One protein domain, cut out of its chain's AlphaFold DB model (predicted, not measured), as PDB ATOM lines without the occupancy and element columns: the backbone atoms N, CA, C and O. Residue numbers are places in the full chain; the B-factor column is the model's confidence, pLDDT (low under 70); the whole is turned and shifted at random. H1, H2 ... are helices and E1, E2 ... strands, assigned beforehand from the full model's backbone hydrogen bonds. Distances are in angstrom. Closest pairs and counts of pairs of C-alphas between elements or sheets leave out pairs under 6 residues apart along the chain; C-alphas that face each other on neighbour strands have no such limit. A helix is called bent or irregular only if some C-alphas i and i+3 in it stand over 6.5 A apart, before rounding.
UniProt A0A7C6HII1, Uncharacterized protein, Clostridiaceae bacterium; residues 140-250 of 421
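Overview. This is residues 140 to 250 of the 421 residues of an uncharacterized protein of Clostridiaceae bacterium (UniProt A0A7C6HII1). Three antiparallel strands, E4, E5 and E6, make a wall, with the short helices H3, H4 and H5 on one of its faces; H2 packs by E4, and the small hairpin of E2 and E3 packs by E6. E1 crosses E5 at a point, and H1 lies off the sheet. The printed part has 111 residues, with five named helices and six named strands in the order E1 H1 H2 H3 E2 E3 H4 H5 E4 E5 E6, a mixed class. It is compact, with a radius of gyration of the C-alphas of 13.7 A, and rounded, spanning 34 by 31 by 30 A.

Arrangement. E1, residues 140 to 142, meets E5, residues 226 to 235, only at a point, where C-alphas 141 and 233 face each other at 4.5 A. E4, residues 217 to 223, E5 and E6, residues 242 to 249, form a meander, each strand the antiparallel neighbour of the one before. E4 and E5 are a hairpin, with N 218 and O 230 within hydrogen-bond range at 2.9 A; E5 and E6 are another, with N 233 and O 243 at 2.8 A. H1, residues 149 to 154, is not on this sheet and touches no helix. H2, residues 163 to 172, is on it; the closest C-alphas of H2 and E4 are those of Phe 165 and Ile 219, 7.4 A apart. H2 only just touches H5, residues 213 to 216, with 3 pairs of C-alphas within 8 A, the closest Val 172 and Leu 213 at 6.4 A. H3, residues 178 to 181, touches H4, residues 194 to 200, the closest C-alphas being those of Trp 180 and Tyr 195, 4.9 A apart. H3, H4 and H5 are on the same face of the sheet. H4 is over E5, at a height over the sheet of 11.9 A, along the strands at 0 degrees on the local plane. E2, residues 183 to 185, and E3, residues 191 to 193, are an antiparallel hairpin, with N 184 and O 192 at 2.9 A. The closest C-alphas of E2 and E6, those of His 184 and Phe 247, are 4.7 A apart. In H1 and H4 every O i to N i+4 pair is within hydrogen-bond range; H2 has 2 of 6, with 5 of 7 O i to N i+3 pairs, and H3 and H5 are too short for an i+4 pair.

Along the chain. E1 begins at C-alpha 140, (22.387, 53.447, 176.605). H2 measures 13.1 A and is irregular, C-alphas 167 and 170 being 7.8 A apart. E4 measures 16.5 A, E5 29.8 A and E6 23.6 A, ending at C-alpha 249, (11.289, 38.242, 164.889).

Size, cuts and confidence. The C-alphas farthest apart, Ser 224 and Asn 237, are 40.0 A from each other. The printed part has no cut, and the link from H4 to H5, residues 201 to 212, is long. The mean pLDDT of the printed part is 76.5, with 28 residues under 70, among them residues 153 to 160 and 221 to 226.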
ATOM      1  N   ARG A 140      21.764  53.465 177.940       76.56
ATOM      2  CA  ARG A 140      22.387  53.447 176.605       76.56
ATOM      3  C   ARG A 140      22.686  52.024 176.162       76.56
ATOM      4  O   ARG A 140      23.066  51.202 176.996       76.56
ATOM      5  N   ILE A 141      22.583  51.755 174.863       86.38
ATOM      6  CA  ILE A 141      23.052  50.494 174.274       86.38
ATOM      7  C   ILE A 141      24.584  50.448 174.352       86.38
ATOM      8  O   ILE A 141      25.262  51.438 174.068       86.38
ATOM      9  N   VAL A 142      25.134  49.295 174.731       89.06
ATOM     10  CA  VAL A 142      26.581  49.043 174.759       89.06
ATOM     11  C   VAL A 142      26.946  47.867 173.860       89.06
ATOM     12  O   VAL A 142      26.135  46.969 173.636       89.06
ATOM     13  N   LYS A 143      28.184  47.856 173.355       91.69
ATOM     14  CA  LYS A 143      28.709  46.723 172.588       91.69
ATOM     15  C   LYS A 143      28.758  45.483 173.474       91.69
ATOM     16  O   LYS A 143      29.438  45.504 174.503       91.69
ATOM     17  N   TYR A 144      28.086  44.400 173.082       86.06
ATOM     18  CA  TYR A 144      28.140  43.164 173.867       86.06
ATOM     19  C   TYR A 144      29.570  42.598 173.889       86.06
ATOM     20  O   TYR A 144      30.010  42.045 174.900       86.06
ATOM     21  N   SER A 145      30.314  42.768 172.788       83.06
ATOM     22  CA  SER A 145      31.698  42.304 172.655       83.06
ATOM     23  C   SER A 145      32.613  42.931 173.710       83.06
ATOM     24  O   SER A 145      33.517  42.267 174.226       83.06
ATOM     25  N   SER A 146      32.315  44.171 174.108       85.81
ATOM     26  CA  SER A 146      33.041  44.946 175.116       85.81
ATOM     27  C   SER A 146      32.529  44.754 176.549       85.81
ATOM     28  O   SER A 146      33.021  45.430 177.452       85.81
ATOM     29  N   LEU A 147      31.554  43.866 176.794       84.62
ATOM     30  CA  LEU A 147      31.093  43.606 178.160       84.62
ATOM     31  C   LEU A 147      32.213  42.990 179.018       84.62
ATOM     32  O   LEU A 147      32.916  42.093 178.538       84.62
ATOM     33  N   PRO A 148      32.343  43.415 180.287       82.50
ATOM     34  CA  PRO A 148      33.202  42.765 181.269       82.50
ATOM     35  C   PRO A 148      32.933  41.261 181.400       82.50
ATOM     36  O   PRO A 148      31.780  40.826 181.362       82.50
ATOM     37  N   ASP A 149      33.982  40.475 181.645       80.19
ATOM     38  CA  ASP A 149      33.885  39.011 181.728       80.19
ATOM     39  C   ASP A 149      32.924  38.534 182.820       80.19
ATOM     40  O   ASP A 149      32.149  37.611 182.588       80.19
ATOM     41  N   TYR A 150      32.880  39.219 183.966       76.19
ATOM     42  CA  TYR A 150      31.942  38.884 185.043       76.19
ATOM     43  C   TYR A 150      30.469  39.054 184.620       76.19
ATOM     44  O   TYR A 150      29.600  38.326 185.096       76.19
ATOM     45  N   LEU A 151      30.164  39.990 183.709       70.62
ATOM     46  CA  LEU A 151      28.816  40.145 183.149       70.62
ATOM     47  C   LEU A 151      28.541  39.111 182.066       70.62
ATOM     48  O   LEU A 151      27.432  38.587 182.003       70.62
ATOM     49  N   LYS A 152      29.539  38.789 181.238       75.12
ATOM     50  CA  LYS A 152      29.429  37.698 180.264       75.12
ATOM     51  C   LYS A 152      29.121  36.378 180.971       75.12
ATOM     52  O   LYS A 152      28.201  35.682 180.558       75.12
ATOM     53  N   GLU A 153      29.803  36.090 182.076       69.69
ATOM     54  CA  GLU A 153      29.536  34.925 182.923       69.69
ATOM     55  C   GLU A 153      28.135  34.986 183.545       69.69
ATOM     56  O   GLU A 153      27.350  34.051 183.383       69.69
ATOM     57  N   ARG A 154      27.767  36.119 184.163       69.12
ATOM     58  CA  ARG A 154      26.442  36.325 184.773       69.12
ATOM     59  C   ARG A 154      25.285  36.130 183.787       69.12
ATOM     60  O   ARG A 154      24.261  35.569 184.167       69.12
ATOM     61  N   TYR A 155      25.427  36.592 182.545       63.19
ATOM     62  CA  TYR A 155      24.401  36.476 181.500       63.19
ATOM     63  C   TYR A 155      24.554  35.217 180.628       63.19
ATOM     64  O   TYR A 155      23.882  35.087 179.600       63.19
ATOM     65  N   GLY A 156      25.440  34.285 181.002       63.38
ATOM     66  CA  GLY A 156      25.648  33.034 180.271       63.38
ATOM     67  C   GLY A 156      26.046  33.257 178.808       63.38
ATOM     68  O   GLY A 156      25.555  32.564 177.912       63.38
ATOM     69  N   ILE A 157      26.864  34.276 178.546       66.88
ATOM     70  CA  ILE A 157      27.454  34.553 177.236       66.88
ATOM     71  C   ILE A 157      28.663  33.618 177.078       66.88
ATOM     72  O   ILE A 157      29.599  33.711 177.876       66.88
ATOM     73  N   PRO A 158      28.672  32.712 176.081       62.53
ATOM     74  CA  PRO A 158      29.816  31.852 175.811       62.53
ATOM     75  C   PRO A 158      31.080  32.685 175.606       62.53
ATOM     76  O   PRO A 158      31.009  33.780 175.045       62.53
ATOM     77  N   LYS A 159      32.246  32.148 175.986       65.69
ATOM     78  CA  LYS A 159      33.542  32.812 175.743       65.69
ATOM     79  C   LYS A 159      33.750  33.165 174.267       65.69
ATOM     80  O   LYS A 159      34.366  34.177 173.963       65.69
ATOM     81  N   GLU A 160      33.195  32.352 173.374       64.81
ATOM     82  CA  GLU A 160      33.264  32.536 171.923       64.81
ATOM     83  C   GLU A 160      32.223  33.537 171.379       64.81
ATOM     84  O   GLU A 160      32.275  33.899 170.208       64.81
ATOM     85  N   GLY A 161      31.289  34.026 172.206       70.38
ATOM     86  CA  GLY A 161      30.312  35.050 171.823       70.38
ATOM     87  C   GLY A 161      29.500  34.669 170.582       70.38
ATOM     88  O   GLY A 161      28.782  33.668 170.596       70.38
ATOM     89  N   ASN A 162      29.620  35.473 169.519       76.56
ATOM     90  CA  ASN A 162      28.970  35.234 168.227       76.56
ATOM     91  C   ASN A 162      29.795  34.372 167.250       76.56
ATOM     92  O   ASN A 162      29.361  34.227 166.113       76.56
ATOM     93  N   ALA A 163      30.938  33.784 167.632       72.75
ATOM     94  CA  ALA A 163      31.813  33.065 166.689       72.75
ATOM     95  C   ALA A 163      31.083  31.972 165.883       72.75
ATOM     96  O   ALA A 163      31.342  31.798 164.695       72.75
ATOM     97  N   TYR A 164      30.104  31.297 166.496       58.53
ATOM     98  CA  TYR A 164      29.247  30.312 165.824       58.53
ATOM     99  C   TYR A 164      28.464  30.891 164.629       58.53
ATOM    100  O   TYR A 164      28.167  30.189 163.665       58.53
ATOM    101  N   PHE A 165      28.143  32.182 164.678       62.38
ATOM    102  CA  PHE A 165      27.399  32.901 163.653       62.38
ATOM    103  C   PHE A 165      28.303  33.716 162.720       62.38
ATOM    104  O   PHE A 165      27.786  34.350 161.806       62.38
ATOM    105  N   GLU A 166      29.631  33.697 162.870       71.62
ATOM    106  CA  GLU A 166      30.526  34.555 162.072       71.62
ATOM    107  C   GLU A 166      30.334  34.346 160.557       71.62
ATOM    108  O   GLU A 166      30.354  35.299 159.778       71.62
ATOM    109  N   GLY A 167      30.010  33.117 160.137       52.59
ATOM    110  CA  GLY A 167      29.690  32.791 158.742       52.59
ATOM    111  C   GLY A 167      28.464  33.518 158.165       52.59
ATOM    112  O   GLY A 167      28.337  33.612 156.945       52.59
ATOM    113  N   ILE A 168      27.582  34.066 159.007       61.81
ATOM    114  CA  ILE A 168      26.402  34.849 158.605       61.81
ATOM    115  C   ILE A 168      26.515  36.337 158.958       61.81
ATOM    116  O   ILE A 168      25.533  37.066 158.822       61.81
ATOM    117  N   ARG A 169      27.692  36.825 159.373       79.81
ATOM    118  CA  ARG A 169      27.886  38.227 159.777       79.81
ATOM    119  C   ARG A 169      27.415  39.243 158.750       79.81
ATOM    120  O   ARG A 169      26.673  40.160 159.083       79.81
ATOM    121  N   HIS A 170      27.759  39.005 157.490       70.31
ATOM    122  CA  HIS A 170      27.341  39.832 156.361       70.31
ATOM    123  C   HIS A 170      25.811  39.928 156.190       70.31
ATOM    124  O   HIS A 170      25.337  40.921 155.653       70.31
ATOM    125  N   LEU A 171      25.023  38.941 156.646       70.00
ATOM    126  CA  LEU A 171      23.556  39.033 156.619       70.00
ATOM    127  C   LEU A 171      22.992  39.857 157.763       70.00
ATOM    128  O   LEU A 171      22.010  40.574 157.594       70.00
ATOM    129  N   VAL A 172      23.538  39.665 158.957       81.75
ATOM    130  CA  VAL A 172      23.009  40.302 160.162       81.75
ATOM    131  C   VAL A 172      23.365  41.783 160.150       81.75
ATOM    132  O   VAL A 172      22.517  42.604 160.472       81.75
ATOM    133  N   ASP A 173      24.571  42.129 159.698       86.69
ATOM    134  CA  ASP A 173      25.028  43.518 159.594       86.69
ATOM    135  C   ASP A 173      24.511  44.240 158.334       86.69
ATOM    136  O   ASP A 173      24.707  45.446 158.203       86.69
ATOM    137  N   SER A 174      23.843  43.539 157.409       82.81
ATOM    138  CA  SER A 174      23.268  44.166 156.212       82.81
ATOM    139  C   SER A 174      22.207  45.216 156.584       82.81
ATOM    140  O   SER A 174      21.382  44.947 157.466       82.81
ATOM    141  N   PRO A 175      22.142  46.375 155.899       81.50
ATOM    142  CA  PRO A 175      21.061  47.345 156.083       81.50
ATOM    143  C   PRO A 175      19.659  46.770 155.874       81.50
ATOM    144  O   PRO A 175      18.723  47.161 156.567       81.50
ATOM    145  N   ASP A 176      19.535  45.786 154.984       78.38
ATOM    146  CA  ASP A 176      18.265  45.138 154.648       78.38
ATOM    147  C   ASP A 176      17.958  43.923 155.543       78.38
ATOM    148  O   ASP A 176      17.028  43.156 155.284       78.38
ATOM    149  N   SER A 177      18.750  43.700 156.598       83.31
ATOM    150  CA  SER A 177      18.572  42.549 157.482       83.31
ATOM    151  C   SER A 177      17.203  42.572 158.178       83.31
ATOM    152  O   SER A 177      16.839  43.585 158.785       83.31
ATOM    153  N   PRO A 178      16.463  41.444 158.232       80.00
ATOM    154  CA  PRO A 178      15.219  41.372 159.001       80.00
ATOM    155  C   PRO A 178      15.453  41.581 160.505       80.00
ATOM    156  O   PRO A 178      14.526  41.958 161.222       80.00
ATOM    157  N   ALA A 179      16.692  41.396 160.980       88.44
ATOM    158  CA  ALA A 179      17.089  41.627 162.364       88.44
ATOM    159  C   ALA A 179      16.793  43.058 162.842       88.44
ATOM    160  O   ALA A 179      16.422  43.250 164.000       88.44
ATOM    161  N   TRP A 180      16.871  44.053 161.950       90.94
ATOM    162  CA  TRP A 180      16.532  45.445 162.261       90.94
ATOM    163  C   TRP A 180      15.060  45.633 162.653       90.94
ATOM    164  O   TRP A 180      14.735  46.539 163.424       90.94
ATOM    165  N   ASN A 181      14.187  44.742 162.180       89.94
ATOM    166  CA  ASN A 181      12.750  44.741 162.446       89.94
ATOM    167  C   ASN A 181      12.335  43.762 163.549       89.94
ATOM    168  O   ASN A 181      11.145  43.656 163.845       89.94
ATOM    169  N   PHE A 182      13.275  43.050 164.178       89.50
ATOM    170  CA  PHE A 182      12.940  42.216 165.330       89.50
ATOM    171  C   PHE A 182      12.388  43.082 166.449       89.50
ATOM    172  O   PHE A 182      12.864  44.197 166.675       89.50
ATOM    173  N   VAL A 183      11.390  42.552 167.147       87.31
ATOM    174  CA  VAL A 183      10.625  43.298 168.136       87.31
ATOM    175  C   VAL A 183      10.945  42.834 169.543       87.31
ATOM    176  O   VAL A 183      11.130  41.647 169.816       87.31
ATOM    177  N   HIS A 184      10.967  43.801 170.446       79.31
ATOM    178  CA  HIS A 184      10.805  43.581 171.870       79.31
ATOM    179  C   HIS A 184       9.430  44.107 172.280       79.31
ATOM    180  O   HIS A 184       9.080  45.240 171.943       79.31
ATOM    181  N   THR A 185       8.657  43.293 172.995       76.06
ATOM    182  CA  THR A 185       7.318  43.663 173.468       76.06
ATOM    183  C   THR A 185       7.388  44.022 174.943       76.06
ATOM    184  O   THR A 185       7.736  43.183 175.773       76.06
ATOM    185  N   TYR A 186       7.064  45.271 175.263       56.97
ATOM    186  CA  TYR A 186       6.940  45.756 176.631       56.97
ATOM    187  C   TYR A 186       5.660  45.238 177.294       56.97
ATOM    188  O   TYR A 186       4.710  44.827 176.633       56.97
ATOM    189  N   TYR A 187       5.607  45.307 178.625       46.25
ATOM    190  CA  TYR A 187       4.460  44.836 179.417       46.25
ATOM    191  C   TYR A 187       3.132  45.516 179.090       46.25
ATOM    192  O   TYR A 187       2.082  44.920 179.294       46.25
ATOM    193  N   ASP A 188       3.168  46.749 178.595       50.28
ATOM    194  CA  ASP A 188       1.981  47.499 178.178       50.28
ATOM    195  C   ASP A 188       1.545  47.183 176.735       50.28
ATOM    196  O   ASP A 188       0.688  47.866 176.178       50.28
ATOM    197  N   GLY A 189       2.139  46.154 176.123       53.88
ATOM    198  CA  GLY A 189       1.846  45.712 174.763       53.88
ATOM    199  C   GLY A 189       2.519  46.550 173.679       53.88
ATOM    200  O   GLY A 189       2.412  46.205 172.503       53.88
ATOM    201  N   ARG A 190       3.242  47.623 174.030       74.12
ATOM    202  CA  ARG A 190       4.013  48.380 173.043       74.12
ATOM    203  C   ARG A 190       5.173  47.536 172.540       74.12
ATOM    204  O   ARG A 190       5.938  46.973 173.318       74.12
ATOM    205  N   THR A 191       5.343  47.506 171.229       78.12
ATOM    206  CA  THR A 191       6.487  46.868 170.581       78.12
ATOM    207  C   THR A 191       7.482  47.919 170.123       78.12
ATOM    208  O   THR A 191       7.084  48.974 169.628       78.12
ATOM    209  N   VAL A 192       8.769  47.612 170.229       83.00
ATOM    210  CA  VAL A 192       9.852  48.433 169.680       83.00
ATOM    211  C   VAL A 192      10.785  47.566 168.853       83.00
ATOM    212  O   VAL A 192      11.083  46.435 169.245       83.00
ATOM    213  N   THR A 193      11.244  48.080 167.714       91.25
ATOM    214  CA  THR A 193      12.203  47.364 166.866       91.25
ATOM    215  C   THR A 193      13.650  47.633 167.273       91.25
ATOM    216  O   THR A 193      13.958  48.624 167.942       91.25
ATOM    217  N   VAL A 194      14.566  46.772 166.826       92.06
ATOM    218  CA  VAL A 194      16.014  47.005 166.960       92.06
ATOM    219  C   VAL A 194      16.405  48.343 166.329       92.06
ATOM    220  O   VAL A 194      17.065  49.155 166.976       92.06
ATOM    221  N   TYR A 195      15.935  48.619 165.110       90.00
ATOM    222  CA  TYR A 195      16.207  49.878 164.414       90.00
ATOM    223  C   TYR A 195      15.753  51.103 165.221       90.00
ATOM    224  O   TYR A 195      16.518  52.052 165.406       90.00
ATOM    225  N   GLN A 196      14.533  51.067 165.769       85.12
ATOM    226  CA  GLN A 196      14.008  52.146 166.610       85.12
ATOM    227  C   GLN A 196      14.879  52.371 167.849       85.12
ATOM    228  O   GLN A 196      15.189  53.517 168.168       85.12
ATOM    229  N   LYS A 197      15.361  51.306 168.503       84.50
ATOM    230  CA  LYS A 197      16.253  51.433 169.666       84.50
ATOM    231  C   LYS A 197      17.608  52.033 169.358       84.50
ATOM    232  O   LYS A 197      18.119  52.830 170.149       84.50
ATOM    233  N   PHE A 198      18.182  51.686 168.218       89.25
ATOM    234  CA  PHE A 198      19.438  52.278 167.781       89.25
ATOM    235  C   PHE A 198      19.265  53.761 167.436       89.25
ATOM    236  O   PHE A 198      20.103  54.575 167.827       89.25
ATOM    237  N   LYS A 199      18.143  54.132 166.809       81.44
ATOM    238  CA  LYS A 199      17.783  55.533 166.549       81.44
ATOM    239  C   LYS A 199      17.568  56.332 167.843       81.44
ATOM    240  O   LYS A 199      18.143  57.403 167.995       81.44
ATOM    241  N   GLU A 200      16.807  55.798 168.802       75.81
ATOM    242  CA  GLU A 200      16.593  56.408 170.129       75.81
ATOM    243  C   GLU A 200      17.905  56.596 170.907       75.81
ATOM    244  O   GLU A 200      18.060  57.568 171.643       75.81
ATOM    245  N   SER A 201      18.865  55.690 170.714       72.44
ATOM    246  CA  SER A 201      20.188  55.745 171.350       72.44
ATOM    247  C   SER A 201      21.199  56.614 170.592       72.44
ATOM    248  O   SER A 201      22.377  56.598 170.941       72.44
ATOM    249  N   MET A 202      20.767  57.336 169.548       75.31
ATOM    250  CA  MET A 202      21.621  58.146 168.666       75.31
ATOM    251  C   MET A 202      22.779  57.362 168.021       75.31
ATOM    252  O   MET A 202      23.812  57.932 167.684       75.31
ATOM    253  N   LEU A 203      22.618  56.045 167.850       78.44
ATOM    254  CA  LEU A 203      23.579  55.191 167.142       78.44
ATOM    255  C   LEU A 203      23.325  55.152 165.630       78.44
ATOM    256  O   LEU A 203      24.164  54.656 164.888       78.44
ATOM    257  N   VAL A 204      22.160  55.635 165.189       77.44
ATOM    258  CA  VAL A 204      21.754  55.711 163.782       77.44
ATOM    259  C   VAL A 204      21.147  57.088 163.521       77.44
ATOM    260  O   VAL A 204      20.173  57.469 164.175       77.44
ATOM    261  N   GLY A 205      21.716  57.820 162.561       69.00
ATOM    262  CA  GLY A 205      21.254  59.130 162.092       69.00
ATOM    263  C   GLY A 205      21.045  59.170 160.573       69.00
ATOM    264  O   GLY A 205      21.445  58.252 159.858       69.00
ATOM    265  N   GLU A 206      20.413  60.232 160.063       61.38
ATOM    266  CA  GLU A 206      20.259  60.426 158.612       61.38
ATOM    267  C   GLU A 206      21.630  60.512 157.925       61.38
ATOM    268  O   GLU A 206      22.473  61.328 158.294       61.38
ATOM    269  N   GLY A 207      21.855  59.645 156.933       64.25
ATOM    270  CA  GLY A 207      23.099  59.591 156.157       64.25
ATOM    271  C   GLY A 207      24.291  58.923 156.854       64.25
ATOM    272  O   GLY A 207      25.387  58.949 156.301       64.25
ATOM    273  N   GLN A 208      24.108  58.328 158.038       72.50
ATOM    274  CA  GLN A 208      25.152  57.557 158.723       72.50
ATOM    275  C   GLN A 208      25.072  56.065 158.375       72.50
ATOM    276  O   GLN A 208      23.982  55.512 158.231       72.50
ATOM    277  N   GLU A 209      26.232  55.411 158.268       78.62
ATOM    278  CA  GLU A 209      26.305  53.955 158.125       78.62
ATOM    279  C   GLU A 209      25.712  53.257 159.353       78.62
ATOM    280  O   GLU A 209      25.891  53.698 160.492       78.62
ATOM    281  N   LEU A 210      24.999  52.153 159.119       84.31
ATOM    282  CA  LEU A 210      24.423  51.371 160.203       84.31
ATOM    283  C   LEU A 210      25.531  50.665 161.000       84.31
ATOM    284  O   LEU A 210      26.428  50.062 160.409       84.31
ATOM    285  N   PRO A 211      25.476  50.698 162.342       88.38
ATOM    286  CA  PRO A 211      26.437  49.989 163.176       88.38
ATOM    287  C   PRO A 211      26.257  48.470 163.065       88.38
ATOM    288  O   PRO A 211      25.146  47.967 162.914       88.38
ATOM    289  N   SER A 212      27.358  47.731 163.219       90.88
ATOM    290  CA  SER A 212      27.361  46.265 163.192       90.88
ATOM    291  C   SER A 212      26.535  45.687 164.348       90.88
ATOM    292  O   SER A 212      26.896  45.814 165.525       90.88
ATOM    293  N   LEU A 213      25.449  44.985 164.027       92.19
ATOM    294  CA  LEU A 213      24.704  44.192 165.003       92.19
ATOM    295  C   LEU A 213      25.590  43.093 165.600       92.19
ATOM    296  O   LEU A 213      25.423  42.762 166.768       92.19
ATOM    297  N   PHE A 214      26.593  42.594 164.875       88.62
ATOM    298  CA  PHE A 214      27.592  41.657 165.400       88.62
ATOM    299  C   PHE A 214      28.493  42.209 166.502       88.62
ATOM    300  O   PHE A 214      29.151  41.421 167.181       88.62
ATOM    301  N   GLU A 215      28.555  43.522 166.696       90.75
ATOM    302  CA  GLU A 215      29.280  44.127 167.816       90.75
ATOM    303  C   GLU A 215      28.356  44.477 168.982       90.75
ATOM    304  O   GLU A 215      28.743  44.387 170.152       90.75
ATOM    305  N   TYR A 216      27.125  44.876 168.668       92.62
ATOM    306  CA  TYR A 216      26.169  45.404 169.638       92.62
ATOM    307  C   TYR A 216      25.180  44.366 170.171       92.62
ATOM    308  O   TYR A 216      24.694  44.511 171.292       92.62
ATOM    309  N   ALA A 217      24.928  43.294 169.424       91.12
ATOM    310  CA  ALA A 217      23.976  42.254 169.768       91.12
ATOM    311  C   ALA A 217      24.642  40.880 169.901       91.12
ATOM    312  O   ALA A 217      25.413  40.446 169.043       91.12
ATOM    313  N   ARG A 218      24.273  40.144 170.953       88.50
ATOM    314  CA  ARG A 218      24.535  38.704 171.013       88.50
ATOM    315  C   ARG A 218      23.465  37.992 170.199       88.50
ATOM    316  O   ARG A 218      22.283  38.127 170.508       88.50
ATOM    317  N   ILE A 219      23.868  37.188 169.228       82.06
ATOM    318  CA  ILE A 219      22.936  36.361 168.464       82.06
ATOM    319  C   ILE A 219      22.670  35.084 169.255       82.06
ATOM    320  O   ILE A 219      23.597  34.383 169.662       82.06
ATOM    321  N   THR A 220      21.397  34.799 169.510       73.19
ATOM    322  CA  THR A 220      20.967  33.621 170.279       73.19
ATOM    323  C   THR A 220      20.249  32.588 169.421       73.19
ATOM    324  O   THR A 220      20.157  31.431 169.820       73.19
ATOM    325  N   GLY A 221      19.798  32.964 168.222       69.12
ATOM    326  CA  GLY A 221      19.262  32.022 167.248       69.12
ATOM    327  C   GLY A 221      19.081  32.651 165.873       69.12
ATOM    328  O   GLY A 221      18.706  33.818 165.764       69.12
ATOM    329  N   TRP A 222      19.335  31.855 164.834       65.75
ATOM    330  CA  TRP A 222      19.135  32.242 163.442       65.75
ATOM    331  C   TRP A 222      18.706  31.025 162.614       65.75
ATOM    332  O   TRP A 222      19.490  30.090 162.453       65.75
ATOM    333  N   GLY A 223      17.468  31.002 162.115       61.00
ATOM    334  CA  GLY A 223      16.961  29.872 161.333       61.00
ATOM    335  C   GLY A 223      15.512  30.010 160.863       61.00
ATOM    336  O   GLY A 223      14.906  31.077 160.945       61.00
ATOM    337  N   SER A 224      14.953  28.901 160.368       50.59
ATOM    338  CA  SER A 224      13.603  28.823 159.780       50.59
ATOM    339  C   SER A 224      12.470  29.163 160.755       50.59
ATOM    340  O   SER A 224      11.449  29.701 160.339       50.59
ATOM    341  N   GLY A 225      12.657  28.903 162.053       53.03
ATOM    342  CA  GLY A 225      11.709  29.258 163.119       53.03
ATOM    343  C   GLY A 225      11.764  30.725 163.559       53.03
ATOM    344  O   GLY A 225      11.103  31.093 164.525       53.03
ATOM    345  N   GLY A 226      12.562  31.553 162.883       68.31
ATOM    346  CA  GLY A 226      12.806  32.936 163.263       68.31
ATOM    347  C   GLY A 226      14.166  33.148 163.911       68.31
ATOM    348  O   GLY A 226      15.014  32.254 163.986       68.31
ATOM    349  N   GLY A 227      14.388  34.388 164.327       73.56
ATOM    350  CA  GLY A 227      15.644  34.869 164.870       73.56
ATOM    351  C   GLY A 227      15.472  35.456 166.250       73.56
ATOM    352  O   GLY A 227      14.406  35.954 166.611       73.56
ATOM    353  N   SER A 228      16.556  35.410 167.013       81.88
ATOM    354  CA  SER A 228      16.636  36.090 168.296       81.88
ATOM    355  C   SER A 228      18.012  36.704 168.493       81.88
ATOM    356  O   SER A 228      19.044  36.087 168.203       81.88
ATOM    357  N   LEU A 229      18.009  37.931 168.998       88.94
ATOM    358  CA  LEU A 229      19.206  38.646 169.410       88.94
ATOM    359  C   LEU A 229      18.972  39.339 170.748       88.94
ATOM    360  O   LEU A 229      17.844  39.680 171.107       88.94
ATOM    361  N   VAL A 230      20.054  39.554 171.484       85.12
ATOM    362  CA  VAL A 230      20.041  40.203 172.793       85.12
ATOM    363  C   VAL A 230      20.886  41.465 172.728       85.12
ATOM    364  O   VAL A 230      22.080  41.400 172.428       85.12
ATOM    365  N   LEU A 231      20.263  42.603 173.037       88.31
ATOM    366  CA  LEU A 231      20.944  43.884 173.222       88.31
ATOM    367  C   LEU A 231      21.208  44.121 174.703       88.31
ATOM    368  O   LEU A 231      20.371  43.788 175.543       88.31
ATOM    369  N   TYR A 232      22.341  44.747 175.006       86.81
ATOM    370  CA  TYR A 232      22.744  45.079 176.368       86.81
ATOM    371  C   TYR A 232      22.764  46.585 176.566       86.81
ATOM    372  O   TYR A 232      23.127  47.353 175.674       86.81
ATOM    373  N   TYR A 233      22.391  46.988 177.770       81.69
ATOM    374  CA  TYR A 233      22.192  48.367 178.151       81.69
ATOM    375  C   TYR A 233      22.944  48.662 179.439       81.69
ATOM    376  O   TYR A 233      22.937  47.847 180.359       81.69
ATOM    377  N   GLN A 234      23.544  49.843 179.525       81.69
ATOM    378  CA  GLN A 234      24.164  50.354 180.743       81.69
ATOM    379  C   GLN A 234      23.417  51.604 181.202       81.69
ATOM    380  O   GLN A 234      23.093  52.470 180.384       81.69
ATOM    381  N   SER A 235      23.140  51.695 182.500       73.06
ATOM    382  CA  SER A 235      22.555  52.893 183.104       73.06
ATOM    383  C   SER A 235      23.543  54.060 183.006       73.06
ATOM    384  O   SER A 235      24.724  53.928 183.325       73.06
ATOM    385  N   LEU A 236      23.056  55.218 182.562       66.31
ATOM    386  CA  LEU A 236      23.823  56.466 182.532       66.31
ATOM    387  C   LEU A 236      24.011  57.054 183.934       66.31
ATOM    388  O   LEU A 236      25.003  57.730 184.186       66.31
ATOM    389  N   ASN A 237      23.080  56.763 184.842       65.19
ATOM    390  CA  ASN A 237      23.079  57.287 186.209       65.19
ATOM    391  C   ASN A 237      23.879  56.396 187.174       65.19
ATOM    392  O   ASN A 237      24.236  56.831 188.263       65.19
ATOM    393  N   ASP A 238      24.153  55.149 186.779       70.06
ATOM    394  CA  ASP A 238      24.937  54.186 187.551       70.06
ATOM    395  C   ASP A 238      25.635  53.212 186.596       70.06
ATOM    396  O   ASP A 238      25.019  52.288 186.064       70.06
ATOM    397  N   GLY A 239      26.937  53.411 186.391       69.81
ATOM    398  CA  GLY A 239      27.737  52.593 185.480       69.81
ATOM    399  C   GLY A 239      27.892  51.128 185.907       69.81
ATOM    400  O   GLY A 239      28.367  50.328 185.103       69.81
ATOM    401  N   SER A 240      27.498  50.762 187.131       71.12
ATOM    402  CA  SER A 240      27.486  49.372 187.601       71.12
ATOM    403  C   SER A 240      26.206  48.618 187.226       71.12
ATOM    404  O   SER A 240      26.173  47.387 187.278       71.12
ATOM    405  N   VAL A 241      25.158  49.336 186.810       70.88
ATOM    406  CA  VAL A 241      23.852  48.756 186.490       70.88
ATOM    407  C   VAL A 241      23.754  48.462 184.998       70.88
ATOM    408  O   VAL A 241      23.804  49.362 184.153       70.88
ATOM    409  N   TYR A 242      23.535  47.184 184.693       75.75
ATOM    410  CA  TYR A 242      23.346  46.674 183.342       75.75
ATOM    411  C   TYR A 242      22.009  45.959 183.212       75.75
ATOM    412  O   TYR A 242      21.522  45.340 184.156       75.75
ATOM    413  N   ARG A 243      21.430  46.034 182.016       74.62
ATOM    414  CA  ARG A 243      20.218  45.311 181.630       74.62
ATOM    415  C   ARG A 243      20.389  44.719 180.242       74.62
ATOM    416  O   ARG A 243      21.279  45.120 179.497       74.62
ATOM    417  N   TYR A 244      19.514  43.794 179.877       80.88
ATOM    418  CA  TYR A 244      19.426  43.298 178.512       80.88
ATOM    419  C   TYR A 244      17.971  43.225 178.061       80.88
ATOM    420  O   TYR A 244      17.057  43.171 178.883       80.88
ATOM    421  N   ALA A 245      17.765  43.233 176.749       78.00
ATOM    422  CA  ALA A 245      16.469  42.971 176.147       78.00
ATOM    423  C   ALA A 245      16.637  42.015 174.970       78.00
ATOM    424  O   ALA A 245      17.528  42.190 174.133       78.00
ATOM    425  N   THR A 246      15.767  41.013 174.924       84.50
ATOM    426  CA  THR A 246      15.687  40.066 173.817       84.50
ATOM    427  C   THR A 246      14.737  40.610 172.763       84.50
ATOM    428  O   THR A 246      13.610  40.999 173.077       84.50
ATOM    429  N   PHE A 247      15.204  40.605 171.523       86.88
ATOM    430  CA  PHE A 247      14.437  40.938 170.338       86.88
ATOM    431  C   PHE A 247      14.258  39.664 169.538       86.88
ATOM    432  O   PHE A 247      15.226  38.954 169.253       86.88
ATOM    433  N   THR A 248      13.016  39.382 169.185       84.25
ATOM    434  CA  THR A 248      12.667  38.224 168.374       84.25
ATOM    435  C   THR A 248      11.904  38.685 167.162       84.25
ATOM    436  O   THR A 248      11.129  39.640 167.214       84.25
ATOM    437  N   GLY A 249      12.082  37.983 166.064       74.50
ATOM    438  CA  GLY A 249      11.289  38.242 164.889       74.50
ATOM    439  C   GLY A 249      11.396  37.105 163.912       74.50
ATOM    440  O   GLY A 249      12.234  36.207 164.022       74.50
ATOM    441  N   SER A 250      10.512  37.157 162.936       72.62
ATOM    442  CA  SER A 250      10.599  36.266 161.805       72.62
ATOM    443  C   SER A 250      11.871  36.586 161.010       72.62
ATOM    444  O   SER A 250      12.058  37.714 160.567       72.62
TER     445      SER A 250